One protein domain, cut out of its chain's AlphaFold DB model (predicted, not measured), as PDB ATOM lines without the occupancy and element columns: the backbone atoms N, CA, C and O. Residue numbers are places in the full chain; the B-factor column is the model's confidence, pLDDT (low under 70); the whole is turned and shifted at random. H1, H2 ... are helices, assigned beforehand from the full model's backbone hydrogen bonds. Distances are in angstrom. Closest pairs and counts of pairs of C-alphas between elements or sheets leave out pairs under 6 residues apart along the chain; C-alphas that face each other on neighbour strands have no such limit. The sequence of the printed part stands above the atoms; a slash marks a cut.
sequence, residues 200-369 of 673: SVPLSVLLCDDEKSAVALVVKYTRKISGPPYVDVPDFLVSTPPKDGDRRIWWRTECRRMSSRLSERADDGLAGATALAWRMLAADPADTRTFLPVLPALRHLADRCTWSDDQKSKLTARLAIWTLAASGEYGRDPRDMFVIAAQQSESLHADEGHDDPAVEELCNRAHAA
ATOM      1  N   SER A 200     -32.532  36.481 -44.634       66.38
ATOM      2  CA  SER A 200     -31.118  36.750 -44.381       66.38
ATOM      3  C   SER A 200     -30.770  36.765 -42.892       66.38
ATOM      4  O   SER A 200     -29.592  36.700 -42.577       66.38
ATOM      5  N   VAL A 201     -31.728  36.822 -41.956       79.25
ATOM      6  CA  VAL A 201     -31.435  36.899 -40.510       79.25
ATOM      7  C   VAL A 201     -30.751  35.621 -40.003       79.25
ATOM      8  O   VAL A 201     -29.641  35.739 -39.484       79.25
ATOM      9  N   PRO A 202     -31.311  34.407 -40.191       83.88
ATOM     10  CA  PRO A 202     -30.632  33.164 -39.816       83.88
ATOM     11  C   PRO A 202     -29.304  32.986 -40.556       83.88
ATOM     12  O   PRO A 202     -28.318  32.555 -39.972       83.88
ATOM     13  N   LEU A 203     -29.249  33.378 -41.829       83.69
ATOM     14  CA  LEU A 203     -28.035  33.290 -42.641       83.69
ATOM     15  C   LEU A 203     -26.947  34.282 -42.188       83.69
ATOM     16  O   LEU A 203     -25.775  33.934 -42.143       83.69
ATOM     17  N   SER A 204     -27.319  35.485 -41.750       83.19
ATOM     18  CA  SER A 204     -26.397  36.466 -41.159       83.19
ATOM     19  C   SER A 204     -25.867  35.981 -39.810       83.19
ATOM     20  O   SER A 204     -24.717  36.232 -39.466       83.19
ATOM     21  N   VAL A 205     -26.695  35.259 -39.048       87.19
ATOM     22  CA  VAL A 205     -26.276  34.600 -37.803       87.19
ATOM     23  C   VAL A 205     -25.313  33.452 -38.103       87.19
ATOM     24  O   VAL A 205     -24.318  33.304 -37.402       87.19
ATOM     25  N   LEU A 206     -25.543  32.683 -39.171       87.88
ATOM     26  CA  LEU A 206     -24.634  31.622 -39.617       87.88
ATOM     27  C   LEU A 206     -23.237  32.163 -39.978       87.88
ATOM     28  O   LEU A 206     -22.228  31.499 -39.740       87.88
ATOM     29  N   LEU A 207     -23.184  33.377 -40.526       86.31
ATOM     30  CA  LEU A 207     -21.953  34.074 -40.902       86.31
ATOM     31  C   LEU A 207     -21.232  34.759 -39.724       86.31
ATOM     32  O   LEU A 207     -20.178  35.343 -39.934       86.31
ATOM     33  N   CYS A 208     -21.738  34.674 -38.488       88.81
ATOM     34  CA  CYS A 208     -21.032  35.203 -37.314       88.81
ATOM     35  C   CYS A 208     -19.828  34.328 -36.937       88.81
ATOM     36  O   CYS A 208     -19.938  33.103 -36.914       88.81
ATOM     37  N   ASP A 209     -18.694  34.950 -36.613       87.44
ATOM     38  CA  ASP A 209     -17.441  34.235 -36.308       87.44
ATOM     39  C   ASP A 209     -17.410  33.656 -34.888       87.44
ATOM     40  O   ASP A 209     -16.669  32.722 -34.579       87.44
ATOM     41  N   ASP A 210     -18.258  34.191 -34.014       87.25
ATOM     42  CA  ASP A 210     -18.339  33.816 -32.615       87.25
ATOM     43  C   ASP A 210     -19.779  33.877 -32.079       87.25
ATOM     44  O   ASP A 210     -20.662  34.562 -32.610       87.25
ATOM     45  N   GLU A 211     -20.018  33.145 -30.989       85.06
ATOM     46  CA  GLU A 211     -21.344  33.022 -30.375       85.06
ATOM     47  C   GLU A 211     -21.834  34.353 -29.773       85.06
ATOM     48  O   GLU A 211     -23.031  34.629 -29.778       85.06
ATOM     49  N   LYS A 212     -20.937  35.234 -29.308       86.81
ATOM     50  CA  LYS A 212     -21.310  36.536 -28.726       86.81
ATOM     51  C   LYS A 212     -21.844  37.483 -29.805       86.81
ATOM     52  O   LYS A 212     -22.856  38.151 -29.580       86.81
ATOM     53  N   SER A 213     -21.212  37.510 -30.974       86.69
ATOM     54  CA  SER A 213     -21.676  38.254 -32.149       86.69
ATOM     55  C   SER A 213     -23.022  37.727 -32.650       86.69
ATOM     56  O   SER A 213     -23.938  38.515 -32.901       86.69
ATOM     57  N   ALA A 214     -23.189  36.400 -32.688       87.44
ATOM     58  CA  ALA A 214     -24.458  35.760 -33.025       87.44
ATOM     59  C   ALA A 214     -25.579  36.165 -32.046       87.44
ATOM     60  O   ALA A 214     -26.646  36.602 -32.479       87.44
ATOM     61  N   VAL A 215     -25.331  36.109 -30.733       89.00
ATOM     62  CA  VAL A 215     -26.293  36.525 -29.694       89.00
ATOM     63  C   VAL A 215     -26.691  37.988 -29.854       89.00
ATOM     64  O   VAL A 215     -27.882  38.301 -29.894       89.00
ATOM     65  N   ALA A 216     -25.721  38.893 -30.009       86.50
ATOM     66  CA  ALA A 216     -25.997  40.317 -30.187       86.50
ATOM     67  C   ALA A 216     -26.893  40.580 -31.408       86.50
ATOM     68  O   ALA A 216     -27.814  41.403 -31.351       86.50
ATOM     69  N   LEU A 217     -26.661  39.848 -32.500       85.00
ATOM     70  CA  LEU A 217     -27.443  39.956 -33.723       85.00
ATOM     71  C   LEU A 217     -28.878  39.440 -33.534       85.00
ATOM     72  O   LEU A 217     -29.831  40.131 -33.900       85.00
ATOM     73  N   VAL A 218     -29.054  38.273 -32.908       88.00
ATOM     74  CA  VAL A 218     -30.379  37.697 -32.627       88.00
ATOM     75  C   VAL A 218     -31.187  38.588 -31.680       88.00
ATOM     76  O   VAL A 218     -32.361  38.864 -31.944       88.00
ATOM     77  N   VAL A 219     -30.569  39.123 -30.624       87.38
ATOM     78  CA  VAL A 219     -31.217  40.062 -29.691       87.38
ATOM     79  C   VAL A 219     -31.628  41.351 -30.404       87.38
ATOM     80  O   VAL A 219     -32.749  41.829 -30.217       87.38
ATOM     81  N   LYS A 220     -30.767  41.896 -31.274       84.88
ATOM     82  CA  LYS A 220     -31.074  43.079 -32.094       84.88
ATOM     83  C   LYS A 220     -32.312  42.864 -32.962       84.88
ATOM     84  O   LYS A 220     -33.127  43.777 -33.063       84.88
ATOM     85  N   TYR A 221     -32.464  41.697 -33.588       82.88
ATOM     86  CA  TYR A 221     -33.651  41.389 -34.393       82.88
ATOM     87  C   TYR A 221     -34.886  41.113 -33.539       82.88
ATOM     88  O   TYR A 221     -35.965  41.585 -33.883       82.88
ATOM     89  N   THR A 222     -34.721  40.471 -32.382       84.25
ATOM     90  CA  THR A 222     -35.823  40.218 -31.443       84.25
ATOM     91  C   THR A 222     -36.449  41.524 -30.953       84.25
ATOM     92  O   THR A 222     -37.666  41.666 -30.973       84.25
ATOM     93  N   ARG A 223     -35.628  42.532 -30.629       82.19
ATOM     94  CA  ARG A 223     -36.091  43.871 -30.214       82.19
ATOM     95  C   ARG A 223     -36.775  44.681 -31.322       82.19
ATOM     96  O   ARG A 223     -37.425  45.677 -31.025       82.19
ATOM     97  N   LYS A 224     -36.614  44.301 -32.595       73.25
ATOM     98  CA  LYS A 224     -37.267  44.966 -33.738       73.25
ATOM     99  C   LYS A 224     -38.684  44.450 -34.004       73.25
ATOM    100  O   LYS A 224     -39.415  45.081 -34.767       73.25
ATOM    101  N   ILE A 225     -39.068  43.320 -33.413       74.25
ATOM    102  CA  ILE A 225     -40.406  42.741 -33.561       74.25
ATOM    103  C   ILE A 225     -41.390  43.604 -32.759       74.25
ATOM    104  O   ILE A 225     -41.222  43.797 -31.559       74.25
ATOM    105  N   SER A 226     -42.399  44.164 -33.430       50.94
ATOM    106  CA  SER A 226     -43.375  45.096 -32.835       50.94
ATOM    107  C   SER A 226     -44.685  44.379 -32.460       50.94
ATOM    108  O   SER A 226     -45.092  43.451 -33.155       50.94
ATOM    109  N   GLY A 227     -45.374  44.818 -31.397       52.00
ATOM    110  CA  GLY A 227     -46.748  44.399 -31.053       52.00
ATOM    111  C   GLY A 227     -46.885  43.538 -29.779       52.00
ATOM    112  O   GLY A 227     -45.954  42.796 -29.456       52.00
ATOM    113  N   PRO A 228     -48.022  43.630 -29.056       41.94
ATOM    114  CA  PRO A 228     -48.242  42.944 -27.782       41.94
ATOM    115  C   PRO A 228     -48.531  41.431 -27.924       41.94
ATOM    116  O   PRO A 228     -49.092  41.015 -28.937       41.94
ATOM    117  N   PRO A 229     -48.196  40.617 -26.899       45.41
ATOM    118  CA  PRO A 229     -47.467  41.004 -25.695       45.41
ATOM    119  C   PRO A 229     -45.971  41.120 -26.019       45.41
ATOM    120  O   PRO A 229     -45.441  40.380 -26.846       45.41
ATOM    121  N   TYR A 230     -45.305  42.091 -25.398       53.47
ATOM    122  CA  TYR A 230     -43.873  42.327 -25.562       53.47
ATOM    123  C   TYR A 230     -43.094  41.017 -25.370       53.47
ATOM    124  O   TYR A 230     -43.193  40.375 -24.323       53.47
ATOM    125  N   VAL A 231     -42.328  40.598 -26.382       58.34
ATOM    126  CA  VAL A 231     -41.346  39.524 -26.201       58.34
ATOM    127  C   VAL A 231     -40.125  40.161 -25.556       58.34
ATOM    128  O   VAL A 231     -39.179  40.556 -26.239       58.34
ATOM    129  N   ASP A 232     -40.174  40.319 -24.235       66.62
ATOM    130  CA  ASP A 232     -39.021  40.794 -23.486       66.62
ATOM    131  C   ASP A 232     -37.911  39.750 -23.565       66.62
ATOM    132  O   ASP A 232     -38.087  38.580 -23.207       66.62
ATOM    133  N   VAL A 233     -36.755  40.180 -24.074       71.69
ATOM    134  CA  VAL A 233     -35.531  39.386 -24.022       71.69
ATOM    135  C   VAL A 233     -34.984  39.527 -22.607       71.69
ATOM    136  O   VAL A 233     -34.595  40.637 -22.243       71.69
ATOM    137  N   PRO A 234     -34.922  38.446 -21.814       74.25
ATOM    138  CA  PRO A 234     -34.385  38.531 -20.467       74.25
ATOM    139  C   PRO A 234     -32.938  39.031 -20.486       74.25
ATOM    140  O   PRO A 234     -32.151  38.590 -21.323       74.25
ATOM    141  N   ASP A 235     -32.562  39.897 -19.542       72.19
ATOM    142  CA  ASP A 235     -31.231  40.529 -19.513       72.19
ATOM    143  C   ASP A 235     -30.076  39.515 -19.531       72.19
ATOM    144  O   ASP A 235     -29.034  39.743 -20.145       72.19
ATOM    145  N   PHE A 236     -30.283  38.338 -18.940       70.81
ATOM    146  CA  PHE A 236     -29.298  37.256 -18.922       70.81
ATOM    147  C   PHE A 236     -29.060  36.597 -20.298       70.81
ATOM    148  O   PHE A 236     -28.038  35.942 -20.497       70.81
ATOM    149  N   LEU A 237     -29.976  36.756 -21.261       71.88
ATOM    150  CA  LEU A 237     -29.794  36.324 -22.654       71.88
ATOM    151  C   LEU A 237     -29.113  37.392 -23.519       71.88
ATOM    152  O   LEU A 237     -28.745  37.106 -24.654       71.88
ATOM    153  N   VAL A 238     -28.941  38.609 -22.998       75.12
ATOM    154  CA  VAL A 238     -28.267  39.721 -23.688       75.12
ATOM    155  C   VAL A 238     -26.749  39.686 -23.452       75.12
ATOM    156  O   VAL A 238     -25.982  40.265 -24.221       75.12
ATOM    157  N   SER A 239     -26.296  38.992 -22.404       72.12
ATOM    158  CA  SER A 239     -24.881  38.844 -22.053       72.12
ATOM    159  C   SER A 239     -24.157  37.739 -22.836       72.12
ATOM    160  O   SER A 239     -24.766  36.947 -23.549       72.12
ATOM    161  N   THR A 240     -22.828  37.668 -22.683       69.94
ATOM    162  CA  THR A 240     -22.013  36.595 -23.285       69.94
ATOM    163  C   THR A 240     -22.462  35.223 -22.754       69.94
ATOM    164  O   THR A 240     -22.654  35.104 -21.540       69.94
ATOM    165  N   PRO A 241     -22.615  34.200 -23.617       76.06
ATOM    166  CA  PRO A 241     -23.004  32.854 -23.202       76.06
ATOM    167  C   PRO A 241     -22.096  32.304 -22.089       76.06
ATOM    168  O   PRO A 241     -20.875  32.503 -22.135       76.06
ATOM    169  N   PRO A 242     -22.649  31.609 -21.078       76.12
ATOM    170  CA  PRO A 242     -21.842  30.999 -20.029       76.12
ATOM    171  C   PRO A 242     -20.899  29.941 -20.608       76.12
ATOM    172  O   PRO A 242     -21.333  29.070 -21.359       76.12
ATOM    173  N   LYS A 243     -19.622  29.964 -20.208       64.88
ATOM    174  CA  LYS A 243     -18.645  28.926 -20.589       64.88
ATOM    175  C   LYS A 243     -18.789  27.634 -19.765       64.88
ATOM    176  O   LYS A 243     -18.385  26.573 -20.232       64.88
ATOM    177  N   ASP A 244     -19.399  27.721 -18.579       57.28
ATOM    178  CA  ASP A 244     -19.510  26.634 -17.595       57.28
ATOM    179  C   ASP A 244     -20.673  25.668 -17.878       57.28
ATOM    180  O   ASP A 244     -21.800  26.105 -18.119       57.28
ATOM    181  N   GLY A 245     -20.410  24.361 -17.744       63.19
ATOM    182  CA  GLY A 245     -21.311  23.231 -18.034       63.19
ATOM    183  C   GLY A 245     -22.815  23.479 -17.839       63.19
ATOM    184  O   GLY A 245     -23.516  23.802 -18.798       63.19
ATOM    185  N   ASP A 246     -23.337  23.317 -16.620       53.81
ATOM    186  CA  ASP A 246     -24.791  23.355 -16.371       53.81
ATOM    187  C   ASP A 246     -25.435  24.710 -16.713       53.81
ATOM    188  O   ASP A 246     -26.568  24.761 -17.197       53.81
ATOM    189  N   ARG A 247     -24.694  25.816 -16.555       66.06
ATOM    190  CA  ARG A 247     -25.163  27.163 -16.925       66.06
ATOM    191  C   ARG A 247     -25.316  27.319 -18.436       66.06
ATOM    192  O   ARG A 247     -26.274  27.944 -18.883       66.06
ATOM    193  N   ARG A 248     -24.429  26.714 -19.230       72.38
ATOM    194  CA  ARG A 248     -24.509  26.701 -20.699       72.38
ATOM    195  C   ARG A 248     -25.675  25.845 -21.196       72.38
ATOM    196  O   ARG A 248     -26.388  26.242 -22.114       72.38
ATOM    197  N   ILE A 249     -25.935  24.709 -20.545       67.00
ATOM    198  CA  ILE A 249     -27.098  23.848 -20.841       67.00
ATOM    199  C   ILE A 249     -28.413  24.577 -20.537       67.00
ATOM    200  O   ILE A 249     -29.359  24.531 -21.336       67.00
ATOM    201  N   TRP A 250     -28.478  25.258 -19.392       75.06
ATOM    202  CA  TRP A 250     -29.614  26.091 -19.017       75.06
ATOM    203  C   TRP A 250     -29.827  27.228 -20.027       75.06
ATOM    204  O   TRP A 250     -30.922  27.365 -20.571       75.06
ATOM    205  N   TRP A 251     -28.766  27.951 -20.388       82.75
ATOM    206  CA  TRP A 251     -28.818  29.046 -21.362       82.75
ATOM    207  C   TRP A 251     -29.342  28.593 -22.737       82.75
ATOM    208  O   TRP A 251     -30.263  29.198 -23.293       82.75
ATOM    209  N   ARG A 252     -28.865  27.450 -23.252       82.38
ATOM    210  CA  ARG A 252     -29.379  26.840 -24.498       82.38
ATOM    211  C   ARG A 252     -30.840  26.401 -24.390       82.38
ATOM    212  O   ARG A 252     -31.548  26.313 -25.396       82.38
ATOM    213  N   THR A 253     -31.305  26.060 -23.190       74.06
ATOM    214  CA  THR A 253     -32.711  25.715 -22.944       74.06
ATOM    215  C   THR A 253     -33.595  26.949 -23.033       74.06
ATOM    216  O   THR A 253     -34.633  26.894 -23.693       74.06
ATOM    217  N   GLU A 254     -33.147  28.073 -22.484       77.69
ATOM    218  CA  GLU A 254     -33.889  29.324 -22.597       77.69
ATOM    219  C   GLU A 254     -33.890  29.868 -24.036       77.69
ATOM    220  O   GLU A 254     -34.930  30.308 -24.520       77.69
ATOM    221  N   CYS A 255     -32.799  29.707 -24.796       82.19
ATOM    222  CA  CYS A 255     -32.790  30.007 -26.235       82.19
ATOM    223  C   CYS A 255     -33.859  29.204 -27.005       82.19
ATOM    224  O   CYS A 255     -34.561  29.742 -27.864       82.19
ATOM    225  N   ARG A 256     -34.059  27.919 -26.664       82.88
ATOM    226  CA  ARG A 256     -35.146  27.098 -27.236       82.88
ATOM    227  C   ARG A 256     -36.529  27.600 -26.830       82.88
ATOM    228  O   ARG A 256     -37.432  27.578 -27.664       82.88
ATOM    229  N   ARG A 257     -36.698  28.056 -25.587       75.62
ATOM    230  CA  ARG A 257     -37.956  28.637 -25.094       75.62
ATOM    231  C   ARG A 257     -38.299  29.928 -25.837       75.62
ATOM    232  O   ARG A 257     -39.434  30.087 -26.276       75.62
ATOM    233  N   MET A 258     -37.309  30.795 -26.042       79.75
ATOM    234  CA  MET A 258     -37.455  32.031 -26.811       79.75
ATOM    235  C   MET A 258     -37.817  31.751 -28.274       79.75
ATOM    236  O   MET A 258     -38.758  32.333 -28.804       79.75
ATOM    237  N   SER A 259     -37.134  30.783 -28.897       82.75
ATOM    238  CA  SER A 259     -37.470  30.280 -30.234       82.75
ATOM    239  C   SER A 259     -38.936  29.836 -30.320       82.75
ATOM    240  O   SER A 259     -39.650  30.291 -31.204       82.75
ATOM    241  N   SER A 260     -39.416  29.017 -29.378       74.75
ATOM    242  CA  SER A 260     -40.811  28.555 -29.363       74.75
ATOM    243  C   SER A 260     -41.831  29.690 -29.229       74.75
ATOM    244  O   SER A 260     -42.798  29.699 -29.980       74.75
ATOM    245  N   ARG A 261     -41.590  30.673 -28.350       74.94
ATOM    246  CA  ARG A 261     -42.465  31.855 -28.205       74.94
ATOM    247  C   ARG A 261     -42.556  32.677 -29.490       74.94
ATOM    248  O   ARG A 261     -43.617  33.171 -29.841       74.94
ATOM    249  N   LEU A 262     -41.440  32.829 -30.202       72.38
ATOM    250  CA  LEU A 262     -41.409  33.570 -31.464       72.38
ATOM    251  C   LEU A 262     -42.031  32.778 -32.624       72.38
ATOM    252  O   LEU A 262     -42.624  33.379 -33.515       72.38
ATOM    253  N   SER A 263     -41.949  31.443 -32.604       69.62
ATOM    254  CA  SER A 263     -42.608  30.576 -33.592       69.62
ATOM    255  C   SER A 263     -44.137  30.625 -33.526       69.62
ATOM    256  O   SER A 263     -44.778  30.410 -34.546       69.62
ATOM    257  N   GLU A 264     -44.727  30.954 -32.374       65.75
ATOM    258  CA  GLU A 264     -46.178  31.180 -32.236       65.75
ATOM    259  C   GLU A 264     -46.661  32.420 -33.014       65.75
ATOM    260  O   GLU A 264     -47.854  32.583 -33.244       65.75
ATOM    261  N   ARG A 265     -45.733  33.272 -33.477       61.81
ATOM    262  CA  ARG A 265     -45.986  34.446 -34.324       61.81
ATOM    263  C   ARG A 265     -45.456  34.260 -35.753       61.81
ATOM    264  O   ARG A 265     -45.023  35.232 -36.366       61.81
ATOM    265  N   ALA A 266     -45.449  33.029 -36.276       53.53
ATOM    266  CA  ALA A 266     -44.875  32.698 -37.590       53.53
ATOM    267  C   ALA A 266     -45.451  33.511 -38.770       53.53
ATOM    268  O   ALA A 266     -44.773  33.652 -39.788       53.53
ATOM    269  N   ASP A 267     -46.648  34.081 -38.610       48.72
ATOM    270  CA  ASP A 267     -47.284  34.984 -39.578       48.72
ATOM    271  C   ASP A 267     -46.480  36.285 -39.795       48.72
ATOM    272  O   ASP A 267     -46.539  36.898 -40.862       48.72
ATOM    273  N   ASP A 268     -45.667  36.696 -38.811       60.81
ATOM    274  CA  ASP A 268     -44.642  37.727 -38.968       60.81
ATOM    275  C   ASP A 268     -43.331  37.073 -39.437       60.81
ATOM    276  O   ASP A 268     -42.618  36.409 -38.678       60.81
ATOM    277  N   GLY A 269     -42.980  37.289 -40.709       65.50
ATOM    278  CA  GLY A 269     -41.772  36.723 -41.315       65.50
ATOM    279  C   GLY A 269     -40.466  37.080 -40.586       65.50
ATOM    280  O   GLY A 269     -39.517  36.296 -40.640       65.50
ATOM    281  N   LEU A 270     -40.403  38.210 -39.867       73.19
ATOM    282  CA  LEU A 270     -39.259  38.542 -39.009       73.19
ATOM    283  C   LEU A 270     -39.260  37.702 -37.728       73.19
ATOM    284  O   LEU A 270     -38.193  37.264 -37.299       73.19
ATOM    285  N   ALA A 271     -40.425  37.447 -37.129       72.81
ATOM    286  CA  ALA A 271     -40.547  36.617 -35.933       72.81
ATOM    287  C   ALA A 271     -40.194  35.155 -36.224       72.81
ATOM    288  O   ALA A 271     -39.386  34.578 -35.496       72.81
ATOM    289  N   GLY A 272     -40.679  34.590 -37.334       74.00
ATOM    290  CA  GLY A 272     -40.309  33.240 -37.774       74.00
ATOM    291  C   GLY A 272     -38.807  33.094 -38.061       74.00
ATOM    292  O   GLY A 272     -38.162  32.156 -37.586       74.00
ATOM    293  N   ALA A 273     -38.211  34.063 -38.762       79.38
ATOM    294  CA  ALA A 273     -36.773  34.082 -39.022       79.38
ATOM    295  C   ALA A 273     -35.941  34.241 -37.735       79.38
ATOM    296  O   ALA A 273     -34.951  33.540 -37.524       79.38
ATOM    297  N   THR A 274     -36.366  35.117 -36.827       84.50
ATOM    298  CA  THR A 274     -35.694  35.321 -35.536       84.50
ATOM    299  C   THR A 274     -35.851  34.094 -34.628       84.50
ATOM    300  O   THR A 274     -34.914  33.736 -33.915       84.50
ATOM    301  N   ALA A 275     -36.977  33.377 -34.698       83.25
ATOM    302  CA  ALA A 275     -37.198  32.121 -33.981       83.25
ATOM    303  C   ALA A 275     -36.221  31.019 -34.413       83.25
ATOM    304  O   ALA A 275     -35.709  30.278 -33.564       83.25
ATOM    305  N   LEU A 276     -35.940  30.920 -35.717       85.88
ATOM    306  CA  LEU A 276     -34.925  30.014 -36.256       85.88
ATOM    307  C   LEU A 276     -33.526  30.414 -35.776       85.88
ATOM    308  O   LEU A 276     -32.750  29.557 -35.359       85.88
ATOM    309  N   ALA A 277     -33.229  31.712 -35.740       88.75
ATOM    310  CA  ALA A 277     -31.955  32.222 -35.250       88.75
ATOM    311  C   ALA A 277     -31.723  31.943 -33.748       88.75
ATOM    312  O   ALA A 277     -30.635  31.530 -33.351       88.75
ATOM    313  N   TRP A 278     -32.756  32.038 -32.902       90.31
ATOM    314  CA  TRP A 278     -32.684  31.571 -31.507       90.31
ATOM    315  C   TRP A 278     -32.461  30.060 -31.393       90.31
ATOM    316  O   TRP A 278     -31.798  29.591 -30.468       90.31
ATOM    317  N   ARG A 279     -32.990  29.275 -32.338       88.38
ATOM    318  CA  ARG A 279     -32.744  27.829 -32.393       88.38
ATOM    319  C   ARG A 279     -31.301  27.510 -32.784       88.38
ATOM    320  O   ARG A 279     -30.751  26.554 -32.246       88.38
ATOM    321  N   MET A 280     -30.689  28.319 -33.652       92.19
ATOM    322  CA  MET A 280     -29.269  28.216 -34.013       92.19
ATOM    323  C   MET A 280     -28.350  28.428 -32.807       92.19
ATOM    324  O   MET A 280     -27.408  27.666 -32.633       92.19
ATOM    325  N   LEU A 281     -28.655  29.396 -31.935       90.31
ATOM    326  CA  LEU A 281     -27.910  29.614 -30.684       90.31
ATOM    327  C   LEU A 281     -28.010  28.428 -29.711       90.31
ATOM    328  O   LEU A 281     -27.132  28.205 -28.886       90.31
ATOM    329  N   ALA A 282     -29.076  27.633 -29.811       87.50
ATOM    330  CA  ALA A 282     -29.241  26.429 -29.009       87.50
ATOM    331  C   ALA A 282     -28.564  25.181 -29.604       87.50
ATOM    332  O   ALA A 282     -28.671  24.107 -29.000       87.50
ATOM    333  N   ALA A 283     -27.924  25.293 -30.774       86.31
ATOM    334  CA  ALA A 283     -27.222  24.190 -31.410       86.31
ATOM    335  C   ALA A 283     -25.977  23.799 -30.601       86.31
ATOM    336  O   ALA A 283     -25.223  24.643 -30.118       86.31
ATOM    337  N   ASP A 284     -25.779  22.496 -30.439       84.69
ATOM    338  CA  ASP A 284     -24.714  21.926 -29.627       84.69
ATOM    339  C   ASP A 284     -23.981  20.850 -30.428       84.69
ATOM    340  O   ASP A 284     -24.595  19.816 -30.709       84.69
ATOM    341  N   PRO A 285     -22.693  21.036 -30.779       81.81
ATOM    342  CA  PRO A 285     -21.933  20.032 -31.521       81.81
ATOM    343  C   PRO A 285     -21.916  18.670 -30.808       81.81
ATOM    344  O   PRO A 285     -21.925  17.641 -31.483       81.81
ATOM    345  N   ALA A 286     -21.997  18.641 -29.471       78.12
ATOM    346  CA  ALA A 286     -22.069  17.409 -28.682       78.12
ATOM    347  C   ALA A 286     -23.429  16.678 -28.769       78.12
ATOM    348  O   ALA A 286     -23.506  15.490 -28.450       78.12
ATOM    349  N   ASP A 287     -24.503  17.344 -29.215       77.50
ATOM    350  CA  ASP A 287     -25.829  16.749 -29.430       77.50
ATOM    351  C   ASP A 287     -26.327  17.020 -30.856       77.50
ATOM    352  O   ASP A 287     -27.007  18.008 -31.145       77.50
ATOM    353  N   THR A 288     -26.062  16.064 -31.746       76.75
ATOM    354  CA  THR A 288     -26.408  16.116 -33.178       76.75
ATOM    355  C   THR A 288     -27.886  16.393 -33.471       76.75
ATOM    356  O   THR A 288     -28.227  16.881 -34.550       76.75
ATOM    357  N   ARG A 289     -28.795  16.111 -32.527       72.94
ATOM    358  CA  ARG A 289     -30.241  16.334 -32.693       72.94
ATOM    359  C   ARG A 289     -30.608  17.812 -32.668       72.94
ATOM    360  O   ARG A 289     -31.652  18.183 -33.199       72.94
ATOM    361  N   THR A 290     -29.769  18.649 -32.065       78.88
ATOM    362  CA  THR A 290     -30.012  20.092 -31.944       78.88
ATOM    363  C   THR A 290     -29.969  20.814 -33.294       78.88
ATOM    364  O   THR A 290     -30.648  21.825 -33.459       78.88
ATOM    365  N   PHE A 291     -29.276  20.245 -34.285       80.75
ATOM    366  CA  PHE A 291     -29.149  20.783 -35.644       80.75
ATOM    367  C   PHE A 291     -30.304  20.409 -36.583       80.75
ATOM    368  O   PHE A 291     -30.571  21.120 -37.550       80.75
ATOM    369  N   LEU A 292     -31.009  19.304 -36.309       69.69
ATOM    370  CA  LEU A 292     -32.098  18.797 -37.153       69.69
ATOM    371  C   LEU A 292     -33.234  19.802 -37.412       69.69
ATOM    372  O   LEU A 292     -33.637  19.916 -38.565       69.69
ATOM    373  N   PRO A 293     -33.738  20.560 -36.416       70.00
ATOM    374  CA  PRO A 293     -34.787  21.549 -36.665       70.00
ATOM    375  C   PRO A 293     -34.285  22.812 -37.385       70.00
ATOM    376  O   PRO A 293     -35.090  23.684 -37.697       70.00
ATOM    377  N   VAL A 294     -32.974  22.943 -37.613       80.75
ATOM    378  CA  VAL A 294     -32.346  24.161 -38.143       80.75
ATOM    379  C   VAL A 294     -31.879  23.975 -39.586       80.75
ATOM    380  O   VAL A 294     -32.146  24.819 -40.437       80.75
ATOM    381  N   LEU A 295     -31.206  22.861 -39.880       81.62
ATOM    382  CA  LEU A 295     -30.529  22.635 -41.161       81.62
ATOM    383  C   LEU A 295     -31.442  22.660 -42.400       81.62
ATOM    384  O   LEU A 295     -31.062  23.325 -43.365       81.62
ATOM    385  N   PRO A 296     -32.621  22.003 -42.418       74.38
ATOM    386  CA  PRO A 296     -33.509  22.053 -43.582       74.38
ATOM    387  C   PRO A 296     -33.970  23.481 -43.885       74.38
ATOM    388  O   PRO A 296     -33.979  23.902 -45.038       74.38
ATOM    389  N   ALA A 297     -34.278  24.250 -42.836       73.88
ATOM    390  CA  ALA A 297     -34.705  25.633 -42.970       73.88
ATOM    391  C   ALA A 297     -33.563  26.542 -43.451       73.88
ATOM    392  O   ALA A 297     -33.785  27.386 -44.310       73.88
ATOM    393  N   LEU A 298     -32.334  26.350 -42.958       78.75
ATOM    394  CA  LEU A 298     -31.177  27.124 -43.419       78.75
ATOM    395  C   LEU A 298     -30.820  26.848 -44.883       78.75
ATOM    396  O   LEU A 298     -30.541  27.798 -45.605       78.75
ATOM    397  N   ARG A 299     -30.866  25.586 -45.331       74.81
ATOM    398  CA  ARG A 299     -30.639  25.227 -46.744       74.81
ATOM    399  C   ARG A 299     -31.683  25.868 -47.652       74.81
ATOM    400  O   ARG A 299     -31.338  26.581 -48.583       74.81
ATOM    401  N   HIS A 300     -32.956  25.726 -47.287       71.75
ATOM    402  CA  HIS A 300     -34.065  26.348 -48.011       71.75
ATOM    403  C   HIS A 300     -33.956  27.878 -48.093       71.75
ATOM    404  O   HIS A 300     -34.352  28.480 -49.089       71.75
ATOM    405  N   LEU A 301     -33.439  28.529 -47.044       70.94
ATOM    406  CA  LEU A 301     -33.202  29.974 -47.042       70.94
ATOM    407  C   LEU A 301     -31.985  30.367 -47.887       70.94
ATOM    408  O   LEU A 301     -32.039  31.395 -48.562       70.94
ATOM    409  N   ALA A 302     -30.913  29.574 -47.854       70.62
ATOM    410  CA  ALA A 302     -29.698  29.803 -48.629       70.62
ATOM    411  C   ALA A 302     -29.977  29.828 -50.135       70.62
ATOM    412  O   ALA A 302     -29.567  30.771 -50.806       70.62
ATOM    413  N   ASP A 303     -30.777  28.878 -50.625       65.69
ATOM    414  CA  ASP A 303     -31.136  28.750 -52.046       65.69
ATOM    415  C   ASP A 303     -32.005  29.913 -52.563       65.69
ATOM    416  O   ASP A 303     -32.141  30.120 -53.767       65.69
ATOM    417  N   ARG A 304     -32.623  30.682 -51.655       58.06
ATOM    418  CA  ARG A 304     -33.599  31.737 -51.979       58.06
ATOM    419  C   ARG A 304     -33.094  33.158 -51.733       58.06
ATOM    420  O   ARG A 304     -33.801  34.106 -52.070       58.06
ATOM    421  N   CYS A 305     -31.916  33.326 -51.135       59.12
ATOM    422  CA  CYS A 305     -31.351  34.638 -50.819       59.12
ATOM    423  C   CYS A 305     -30.240  35.022 -51.806       59.12
ATOM    424  O   CYS A 305     -29.408  34.199 -52.175       59.12
ATOM    425  N   THR A 306     -30.186  36.296 -52.199       55.09
ATOM    426  CA  THR A 306     -29.102  36.842 -53.027       55.09
ATOM    427  C   THR A 306     -27.947  37.346 -52.153       55.09
ATOM    428  O   THR A 306     -28.164  38.057 -51.173       55.09
ATOM    429  N   TRP A 307     -26.713  36.977 -52.509       64.38
ATOM    430  CA  TRP A 307     -25.478  37.286 -51.769       64.38
ATOM    431  C   TRP A 307     -24.343  37.626 -52.747       64.38
ATOM    432  O   TRP A 307     -24.425  37.251 -53.920       64.38
ATOM    433  N   SER A 308     -23.289  38.311 -52.288       69.94
ATOM    434  CA  SER A 308     -22.055  38.439 -53.081       69.94
ATOM    435  C   SER A 308     -21.352  37.085 -53.206       69.94
ATOM    436  O   SER A 308     -21.574  36.197 -52.382       69.94
ATOM    437  N   ASP A 309     -20.500  36.905 -54.213       66.38
ATOM    438  CA  ASP A 309     -19.876  35.598 -54.465       66.38
ATOM    439  C   ASP A 309     -18.940  35.157 -53.320       66.38
ATOM    440  O   ASP A 309     -18.979  33.997 -52.909       66.38
ATOM    441  N   ASP A 310     -18.242  36.101 -52.671       67.19
ATOM    442  CA  ASP A 310     -17.497  35.856 -51.418       67.19
ATOM    443  C   ASP A 310     -18.412  35.379 -50.270       67.19
ATOM    444  O   ASP A 310     -18.095  34.435 -49.541       67.19
ATOM    445  N   GLN A 311     -19.594  35.984 -50.128       68.81
ATOM    446  CA  GLN A 311     -20.559  35.602 -49.095       68.81
ATOM    447  C   GLN A 311     -21.209  34.247 -49.381       68.81
ATOM    448  O   GLN A 311     -21.422  33.479 -48.444       68.81
ATOM    449  N   LYS A 312     -21.507  33.931 -50.648       70.62
ATOM    450  CA  LYS A 312     -22.039  32.619 -51.050       70.62
ATOM    451  C   LYS A 312     -21.052  31.508 -50.727       70.62
ATOM    452  O   LYS A 312     -21.462  30.503 -50.157       70.62
ATOM    453  N   SER A 313     -19.770  31.699 -51.041       74.25
ATOM    454  CA  SER A 313     -18.729  30.698 -50.778       74.25
ATOM    455  C   SER A 313     -18.607  30.391 -49.280       74.25
ATOM    456  O   SER A 313     -18.766  29.242 -48.856       74.25
ATOM    457  N   LYS A 314     -18.504  31.437 -48.446       80.00
ATOM    458  CA  LYS A 314     -18.485  31.314 -46.976       80.00
ATOM    459  C   LYS A 314     -19.754  30.672 -46.416       80.00
ATOM    460  O   LYS A 314     -19.695  29.854 -45.498       80.00
ATOM    461  N   LEU A 315     -20.919  31.026 -46.954       81.56
ATOM    462  CA  LEU A 315     -22.206  30.485 -46.519       81.56
ATOM    463  C   LEU A 315     -22.328  28.990 -46.841       81.56
ATOM    464  O   LEU A 315     -22.715  28.207 -45.972       81.56
ATOM    465  N   THR A 316     -21.935  28.589 -48.048       81.69
ATOM    466  CA  THR A 316     -21.893  27.191 -48.492       81.69
ATOM    467  C   THR A 316     -20.946  26.365 -47.623       81.69
ATOM    468  O   THR A 316     -21.350  25.320 -47.101       81.69
ATOM    469  N   ALA A 317     -19.733  26.865 -47.366       82.38
ATOM    470  CA  ALA A 317     -18.765  26.203 -46.494       82.38
ATOM    471  C   ALA A 317     -19.320  26.007 -45.070       82.38
ATOM    472  O   ALA A 317     -19.318  24.893 -44.538       82.38
ATOM    473  N   ARG A 318     -19.891  27.053 -44.459       88.75
ATOM    474  CA  ARG A 318     -20.459  26.968 -43.100       88.75
ATOM    475  C   ARG A 318     -21.683  26.060 -43.014       88.75
ATOM    476  O   ARG A 318     -21.817  25.332 -42.029       88.75
ATOM    477  N   LEU A 319     -22.548  26.032 -44.030       87.94
ATOM    478  CA  LEU A 319     -23.671  25.087 -44.105       87.94
ATOM    479  C   LEU A 319     -23.198  23.634 -44.189       87.94
ATOM    480  O   LEU A 319     -23.786  22.755 -43.543       87.94
ATOM    481  N   ALA A 320     -22.137  23.365 -44.950       84.75
ATOM    482  CA  ALA A 320     -21.532  22.041 -45.025       84.75
ATOM    483  C   ALA A 320     -20.943  21.629 -43.666       84.75
ATOM    484  O   ALA A 320     -21.250  20.541 -43.177       84.75
ATOM    485  N   ILE A 321     -20.227  22.526 -42.980       88.69
ATOM    486  CA  ILE A 321     -19.669  22.279 -41.636       88.69
ATOM    487  C   ILE A 321     -20.774  22.005 -40.605       88.69
ATOM    488  O   ILE A 321     -20.683  21.053 -39.828       88.69
ATOM    489  N   TRP A 322     -21.868  22.772 -40.619       90.81
ATOM    490  CA  TRP A 322     -23.033  22.520 -39.759       90.81
ATOM    491  C   TRP A 322     -23.724  21.188 -40.085       90.81
ATOM    492  O   TRP A 322     -24.223  20.503 -39.190       90.81
ATOM    493  N   THR A 323     -23.729  20.782 -41.356       85.88
ATOM    494  CA  THR A 323     -24.235  19.466 -41.772       85.88
ATOM    495  C   THR A 323     -23.353  18.337 -41.225       85.88
ATOM    496  O   THR A 323     -23.874  17.346 -40.708       85.88
ATOM    497  N   LEU A 324     -22.028  18.493 -41.271       85.69
ATOM    498  CA  LEU A 324     -21.080  17.542 -40.679       85.69
ATOM    499  C   LEU A 324     -21.224  17.479 -39.150       85.69
ATOM    500  O   LEU A 324     -21.254  16.385 -38.581       85.69
ATOM    501  N   ALA A 325     -21.455  18.613 -38.480       85.75
ATOM    502  CA  ALA A 325     -21.783  18.648 -37.053       85.75
ATOM    503  C   ALA A 325     -23.046  17.836 -36.726       85.75
ATOM    504  O   ALA A 325     -23.044  17.042 -35.786       85.75
ATOM    505  N   ALA A 326     -24.091  17.922 -37.553       81.94
ATOM    506  CA  ALA A 326     -25.297  17.103 -37.404       81.94
ATOM    507  C   ALA A 326     -25.076  15.601 -37.671       81.94
ATOM    508  O   ALA A 326     -25.895  14.763 -37.267       81.94
ATOM    509  N   SER A 327     -23.975  15.233 -38.328       77.31
ATOM    510  CA  SER A 327     -23.536  13.841 -38.459       77.31
ATOM    511  C   SER A 327     -22.670  13.354 -37.289       77.31
ATOM    512  O   SER A 327     -22.455  12.151 -37.158       77.31
ATOM    513  N   GLY A 328     -22.266  14.256 -36.387       78.56
ATOM    514  CA  GLY A 328     -21.507  13.957 -35.169       78.56
ATOM    515  C   GLY A 328     -19.996  14.149 -35.279       78.56
ATOM    516  O   GLY A 328     -19.287  13.819 -34.331       78.56
ATOM    517  N   GLU A 329     -19.499  14.701 -36.388       80.62
ATOM    518  CA  GLU A 329     -18.062  14.865 -36.653       80.62
ATOM    519  C   GLU A 329     -17.356  15.766 -35.626       80.62
ATOM    520  O   GLU A 329     -16.232  15.483 -35.219       80.62
ATOM    521  N   TYR A 330     -18.056  16.782 -35.112       83.38
ATOM    522  CA  TYR A 330     -17.520  17.739 -34.137       83.38
ATOM    523  C   TYR A 330     -17.970  17.477 -32.691       83.38
ATOM    524  O   TYR A 330     -17.757  18.309 -31.816       83.38
ATOM    525  N   GLY A 331     -18.568  16.320 -32.388       75.62
ATOM    526  CA  GLY A 331     -19.193  16.072 -31.078       75.62
ATOM    527  C   GLY A 331     -18.252  15.976 -29.875       75.62
ATOM    528  O   GLY A 331     -18.717  15.963 -28.738       75.62
ATOM    529  N   ARG A 332     -16.936  15.909 -30.106       76.06
ATOM    530  CA  ARG A 332     -15.899  15.946 -29.060       76.06
ATOM    531  C   ARG A 332     -15.167  17.286 -28.987       76.06
ATOM    532  O   ARG A 332     -14.287  17.438 -28.144       76.06
ATOM    533  N   ASP A 333     -15.497  18.225 -29.871       76.50
ATOM    534  CA  ASP A 333     -14.871  19.539 -29.900       76.50
ATOM    535  C   ASP A 333     -15.453  20.413 -28.772       76.50
ATOM    536  O   ASP A 333     -16.672  20.570 -28.690       76.50
ATOM    537  N   PRO A 334     -14.621  20.957 -27.866       72.81
ATOM    538  CA  PRO A 334     -15.101  21.764 -26.744       72.81
ATOM    539  C   PRO A 334     -15.546  23.182 -27.151       72.81
ATOM    540  O   PRO A 334     -16.119  23.904 -26.326       72.81
ATOM    541  N   ARG A 335     -15.255  23.608 -28.387       81.38
ATOM    542  CA  ARG A 335     -15.553  24.950 -28.903       81.38
ATOM    543  C   ARG A 335     -17.014  25.087 -29.339       81.38
ATOM    544  O   ARG A 335     -17.728  24.114 -29.565       81.38
ATOM    545  N   ASP A 336     -17.467  26.329 -29.450       81.56
ATOM    546  CA  ASP A 336     -18.781  26.670 -29.993       81.56
ATOM    547  C   ASP A 336     -18.888  26.366 -31.482       81.56
ATOM    548  O   ASP A 336     -17.926  26.530 -32.231       81.56
ATOM    549  N   MET A 337     -20.095  26.011 -31.930       88.50
ATOM    550  CA  MET A 337     -20.344  25.703 -33.338       88.50
ATOM    551  C   MET A 337     -19.954  26.859 -34.271       88.50
ATOM    552  O   MET A 337     -19.417  26.619 -35.348       88.50
ATOM    553  N   PHE A 338     -20.197  28.107 -33.858       89.44
ATOM    554  CA  PHE A 338     -19.840  29.295 -34.639       89.44
ATOM    555  C   PHE A 338     -18.323  29.438 -34.802       89.44
ATOM    556  O   PHE A 338     -17.854  29.660 -35.911       89.44
ATOM    557  N   VAL A 339     -17.557  29.182 -33.737       87.25
ATOM    558  CA  VAL A 339     -16.085  29.226 -33.764       87.25
ATOM    559  C   VAL A 339     -15.519  28.096 -34.625       87.25
ATOM    560  O   VAL A 339     -14.608  28.320 -35.419       87.25
ATOM    561  N   ILE A 340     -16.073  26.884 -34.503       86.38
ATOM    562  CA  ILE A 340     -15.692  25.735 -35.338       86.38
ATOM    563  C   ILE A 340     -15.960  26.055 -36.812       86.38
ATOM    564  O   ILE A 340     -15.082  25.871 -37.650       86.38
ATOM    565  N   ALA A 341     -17.153  26.565 -37.128       88.12
ATOM    566  CA  ALA A 341     -17.539  26.905 -38.491       88.12
ATOM    567  C   ALA A 341     -16.681  28.031 -39.085       88.12
ATOM    568  O   ALA A 341     -16.298  27.936 -40.247       88.12
ATOM    569  N   ALA A 342     -16.349  29.058 -38.300       87.19
ATOM    570  CA  ALA A 342     -15.506  30.164 -38.739       87.19
ATOM    571  C   ALA A 342     -14.083  29.699 -39.065       87.19
ATOM    572  O   ALA A 342     -13.632  29.872 -40.191       87.19
ATOM    573  N   GLN A 343     -13.424  29.002 -38.135       85.44
ATOM    574  CA  GLN A 343     -12.037  28.559 -38.315       85.44
ATOM    575  C   GLN A 343     -11.881  27.545 -39.451       85.44
ATOM    576  O   GLN A 343     -10.917  27.609 -40.207       85.44
ATOM    577  N   GLN A 344     -12.824  26.606 -39.579       84.12
ATOM    578  CA  GLN A 344     -12.798  25.621 -40.662       84.12
ATOM    579  C   GLN A 344     -13.095  26.274 -42.019       84.12
ATOM    580  O   GLN A 344     -12.454  25.932 -43.005       84.12
ATOM    581  N   SER A 345     -14.017  27.243 -42.075       83.44
ATOM    582  CA  SER A 345     -14.301  28.000 -43.301       83.44
ATOM    583  C   SER A 345     -13.126  28.889 -43.719       83.44
ATOM    584  O   SER A 345     -12.813  28.946 -44.900       83.44
ATOM    585  N   GLU A 346     -12.449  29.553 -42.780       80.00
ATOM    586  CA  GLU A 346     -11.270  30.387 -43.059       80.00
ATOM    587  C   GLU A 346     -10.077  29.564 -43.549       80.00
ATOM    588  O   GLU A 346      -9.388  29.990 -44.469       80.00
ATOM    589  N   SER A 347      -9.861  28.366 -42.990       74.06
ATOM    590  CA  SER A 347      -8.784  27.476 -43.446       74.06
ATOM    591  C   SER A 347      -8.972  26.957 -44.873       74.06
ATOM    592  O   SER A 347      -7.995  26.543 -45.484       74.06
ATOM    593  N   LEU A 348     -10.205  26.970 -45.388       69.00
ATOM    594  CA  LEU A 348     -10.514  26.567 -46.763       69.00
ATOM    595  C   LEU A 348     -10.233  27.707 -47.749       69.00
ATOM    596  O   LEU A 348      -9.685  27.472 -48.809       69.00
ATOM    597  N   HIS A 349     -10.504  28.952 -47.353       62.28
ATOM    598  CA  HIS A 349     -10.302  30.136 -48.196       62.28
ATOM    599  C   HIS A 349      -8.891  30.750 -48.104       62.28
ATOM    600  O   HIS A 349      -8.691  31.885 -48.535       62.28
ATOM    601  N   ALA A 350      -7.927  30.045 -47.502       56.16
ATOM    602  CA  ALA A 350      -6.550  30.517 -47.348       56.16
ATOM    603  C   ALA A 350      -5.705  30.371 -48.631       56.16
ATOM    604  O   ALA A 350      -4.700  31.067 -48.758       56.16
ATOM    605  N   ASP A 351      -6.124  29.518 -49.573       50.75
ATOM    606  CA  ASP A 351      -5.508  29.374 -50.897       50.75
ATOM    607  C   ASP A 351      -6.356  30.122 -51.945       50.75
ATOM    608  O   ASP A 351      -7.535  29.841 -52.151       50.75
ATOM    609  N   GLU A 352      -5.776  31.144 -52.576       43.41
ATOM    610  CA  GLU A 352      -6.474  32.061 -53.485       43.41
ATOM    611  C   GLU A 352      -6.952  31.365 -54.780       43.41
ATOM    612  O   GLU A 352      -6.157  31.062 -55.669       43.41
ATOM    613  N   GLY A 353      -8.268  31.171 -54.942       46.66
ATOM    614  CA  GLY A 353      -8.873  30.729 -56.205       46.66
ATOM    615  C   GLY A 353     -10.401  30.636 -56.140       46.66
ATOM    616  O   GLY A 353     -10.953  29.988 -55.262       46.66
ATOM    617  N   HIS A 354     -11.102  31.303 -57.060       47.09
ATOM    618  CA  HIS A 354     -12.551  31.563 -57.006       47.09
ATOM    619  C   HIS A 354     -13.464  30.373 -57.380       47.09
ATOM    620  O   HIS A 354     -14.662  30.568 -57.544       47.09
ATOM    621  N   ASP A 355     -12.922  29.158 -57.464       49.78
ATOM    622  CA  ASP A 355     -13.652  27.897 -57.636       49.78
ATOM    623  C   ASP A 355     -12.911  26.841 -56.812       49.78
ATOM    624  O   ASP A 355     -11.934  26.250 -57.269       49.78
ATOM    625  N   ASP A 356     -13.297  26.705 -55.545       59.41
ATOM    626  CA  ASP A 356     -12.485  26.027 -54.540       59.41
ATOM    627  C   ASP A 356     -12.833  24.521 -54.464       59.41
ATOM    628  O   ASP A 356     -13.867  24.158 -53.878       59.41
ATOM    629  N   PRO A 357     -12.008  23.612 -55.031       63.59
ATOM    630  CA  PRO A 357     -12.246  22.169 -54.964       63.59
ATOM    631  C   PRO A 357     -12.333  21.659 -53.518       63.59
ATOM    632  O   PRO A 357     -12.971  20.633 -53.269       63.59
ATOM    633  N   ALA A 358     -11.769  22.384 -52.543       67.06
ATOM    634  CA  ALA A 358     -11.865  22.036 -51.130       67.06
ATOM    635  C   ALA A 358     -13.279  22.264 -50.558       67.06
ATOM    636  O   ALA A 358     -13.758  21.465 -49.745       67.06
ATOM    637  N   VAL A 359     -13.993  23.308 -51.000       69.75
ATOM    638  CA  VAL A 359     -15.396  23.559 -50.611       69.75
ATOM    639  C   VAL A 359     -16.323  22.528 -51.253       69.75
ATOM    640  O   VAL A 359     -17.256  22.044 -50.603       69.75
ATOM    641  N   GLU A 360     -16.051  22.142 -52.499       74.88
ATOM    642  CA  GLU A 360     -16.791  21.080 -53.182       74.88
ATOM    643  C   GLU A 360     -16.573  19.717 -52.500       74.88
ATOM    644  O   GLU A 360     -17.536  19.001 -52.210       74.88
ATOM    645  N   GLU A 361     -15.333  19.381 -52.130       78.12
ATOM    646  CA  GLU A 361     -15.013  18.175 -51.360       78.12
ATOM    647  C   GLU A 361     -15.721  18.161 -49.996       78.12
ATOM    648  O   GLU A 361     -16.298  17.145 -49.591       78.12
ATOM    649  N   LEU A 362     -15.748  19.297 -49.296       80.44
ATOM    650  CA  LEU A 362     -16.467  19.456 -48.034       80.44
ATOM    651  C   LEU A 362     -17.978  19.244 -48.202       80.44
ATOM    652  O   LEU A 362     -18.606  18.549 -47.396       80.44
ATOM    653  N   CYS A 363     -18.566  19.795 -49.265       76.94
ATOM    654  CA  CYS A 363     -19.969  19.581 -49.604       76.94
ATOM    655  C   CYS A 363     -20.244  18.108 -49.913       76.94
ATOM    656  O   CYS A 363     -21.225  17.553 -49.414       76.94
ATOM    657  N   ASN A 364     -19.369  17.443 -50.663       77.00
ATOM    658  CA  ASN A 364     -19.485  16.022 -50.986       77.00
ATOM    659  C   ASN A 364     -19.393  15.144 -49.732       77.00
ATOM    660  O   ASN A 364     -20.212  14.238 -49.541       77.00
ATOM    661  N   ARG A 365     -18.477  15.459 -48.810       80.88
ATOM    662  CA  ARG A 365     -18.397  14.818 -47.488       80.88
ATOM    663  C   ARG A 365     -19.677  15.014 -46.680       80.88
ATOM    664  O   ARG A 365     -20.189  14.048 -46.115       80.88
ATOM    665  N   ALA A 366     -20.235  16.225 -46.670       77.12
ATOM    666  CA  ALA A 366     -21.486  16.531 -45.978       77.12
ATOM    667  C   ALA A 366     -22.687  15.765 -46.561       77.12
ATOM    668  O   ALA A 366     -23.490  15.201 -45.812       77.12
ATOM    669  N   HIS A 367     -22.788  15.676 -47.888       72.38
ATOM    670  CA  HIS A 367     -23.819  14.890 -48.574       72.38
ATOM    671  C   HIS A 367     -23.663  13.383 -48.320       72.38
ATOM    672  O   HIS A 367     -24.648  12.688 -48.046       72.38
ATOM    673  N   ALA A 368     -22.430  12.871 -48.321       73.12
ATOM    674  CA  ALA A 368     -22.144  11.478 -47.988       73.12
ATOM    675  C   ALA A 368     -22.494  11.149 -46.526       73.12
ATOM    676  O   ALA A 368     -23.046  10.082 -46.247       73.12
ATOM    677  N   ALA A 369     -22.232  12.065 -45.589       67.69
ATOM    678  CA  ALA A 369     -22.569  11.904 -44.176       67.69
ATOM    679  C   ALA A 369     -24.090  11.840 -43.935       67.69
ATOM    680  O   ALA A 369     -24.554  11.027 -43.128       67.69
TER     681      ALA A 369
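This is residues 200 to 369 of the 673 residues of the protein "ATPase associated with various cellular activities AAA_5" of Rhodopseudomonas palustris (strain TIE-1) (UniProt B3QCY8). Two groups of helices meet round the short helix H1, which lies in the middle: on one side H5 lies side by side with H2 and with H4, the three running nearly along one line of direction by turns opposite ways, with little H3 packed on H2, and on the other side are H6, H7 and H9, with H8 slanting over H7. H4 packs on H5 and H9 on H7, each farther out from H1. The printed part has 170 residues with nine named helices, H1 to H9 in order, and no named strand: its class is all helix. It is compact, with a radius of gyration of the C-alphas of 15.9 A, and spans 49 by 36 by 25 A.

Find C-alpha 200 at (-31.118, 36.750, -44.381); from there H1 runs to residue 206. Next come H2, residues 211 to 222, 16.2 A long, and H3, residues 235 to 238. H4, residues 245 to 263, begins at (-21.311, 23.231, -18.034) and is 27.4 A long; H5, residues 269 to 281, measures 18.9 A. Read on to H6, residues 295 to 302, and H7, residues 309 to 327, 27.3 A long. H8, residues 337 to 348, measures 16.7 A, and H9, residues 357 to 369, 18.1 A, ending at (-22.569, 11.904, -44.176).

Start at H1, whose Pro 202 has its C-alpha 4.8 A from that of Ala 277, the closest pair with H5; they touch at a shallow tilt of 4 degrees, the same way. H1 and H2 form a helical hairpin, closest at the C-alphas of Val 205 and Ala 214, 5.2 A. H4 and H5 form another, at 14 degrees, closest at Ser 259 and Ala 275, C-alphas 4.2 A apart. H2 touches H3 with residues 215 to 219 alone, closest at the C-alphas of Val 219 and Val 238, 6.7 A. H1 also touches H6, at a steep tilt of 54 degrees, opposite ways; the C-alphas of Leu 203 and Leu 298, 7.0 A apart, are the closest pair. H6 and H7 form a helical hairpin at 8 degrees. H7 touches H8 at a steep tilt of 55 degrees and H9 at a shallow 30 degrees; the closest C-alphas are Arg 318 and Ala 341, 5.5 A, and Leu 324 and Ala 366, 5.4 A. H4 and H7 are apart. Every O i to N i+4 pair is within hydrogen-bond range in H1, H2 and H4 to H9; H3 is too short for one.

The farthest C-alphas, Pro 228 and Asp 351, are 50.4 A apart. The printed part has no cut; the links H2 to H3 and H5 to H6 are long. Mean pLDDT of the printed part is 75.2; look for values under 70 at, among others, residues 226 to 232, 303 to 311 and 348 to 359.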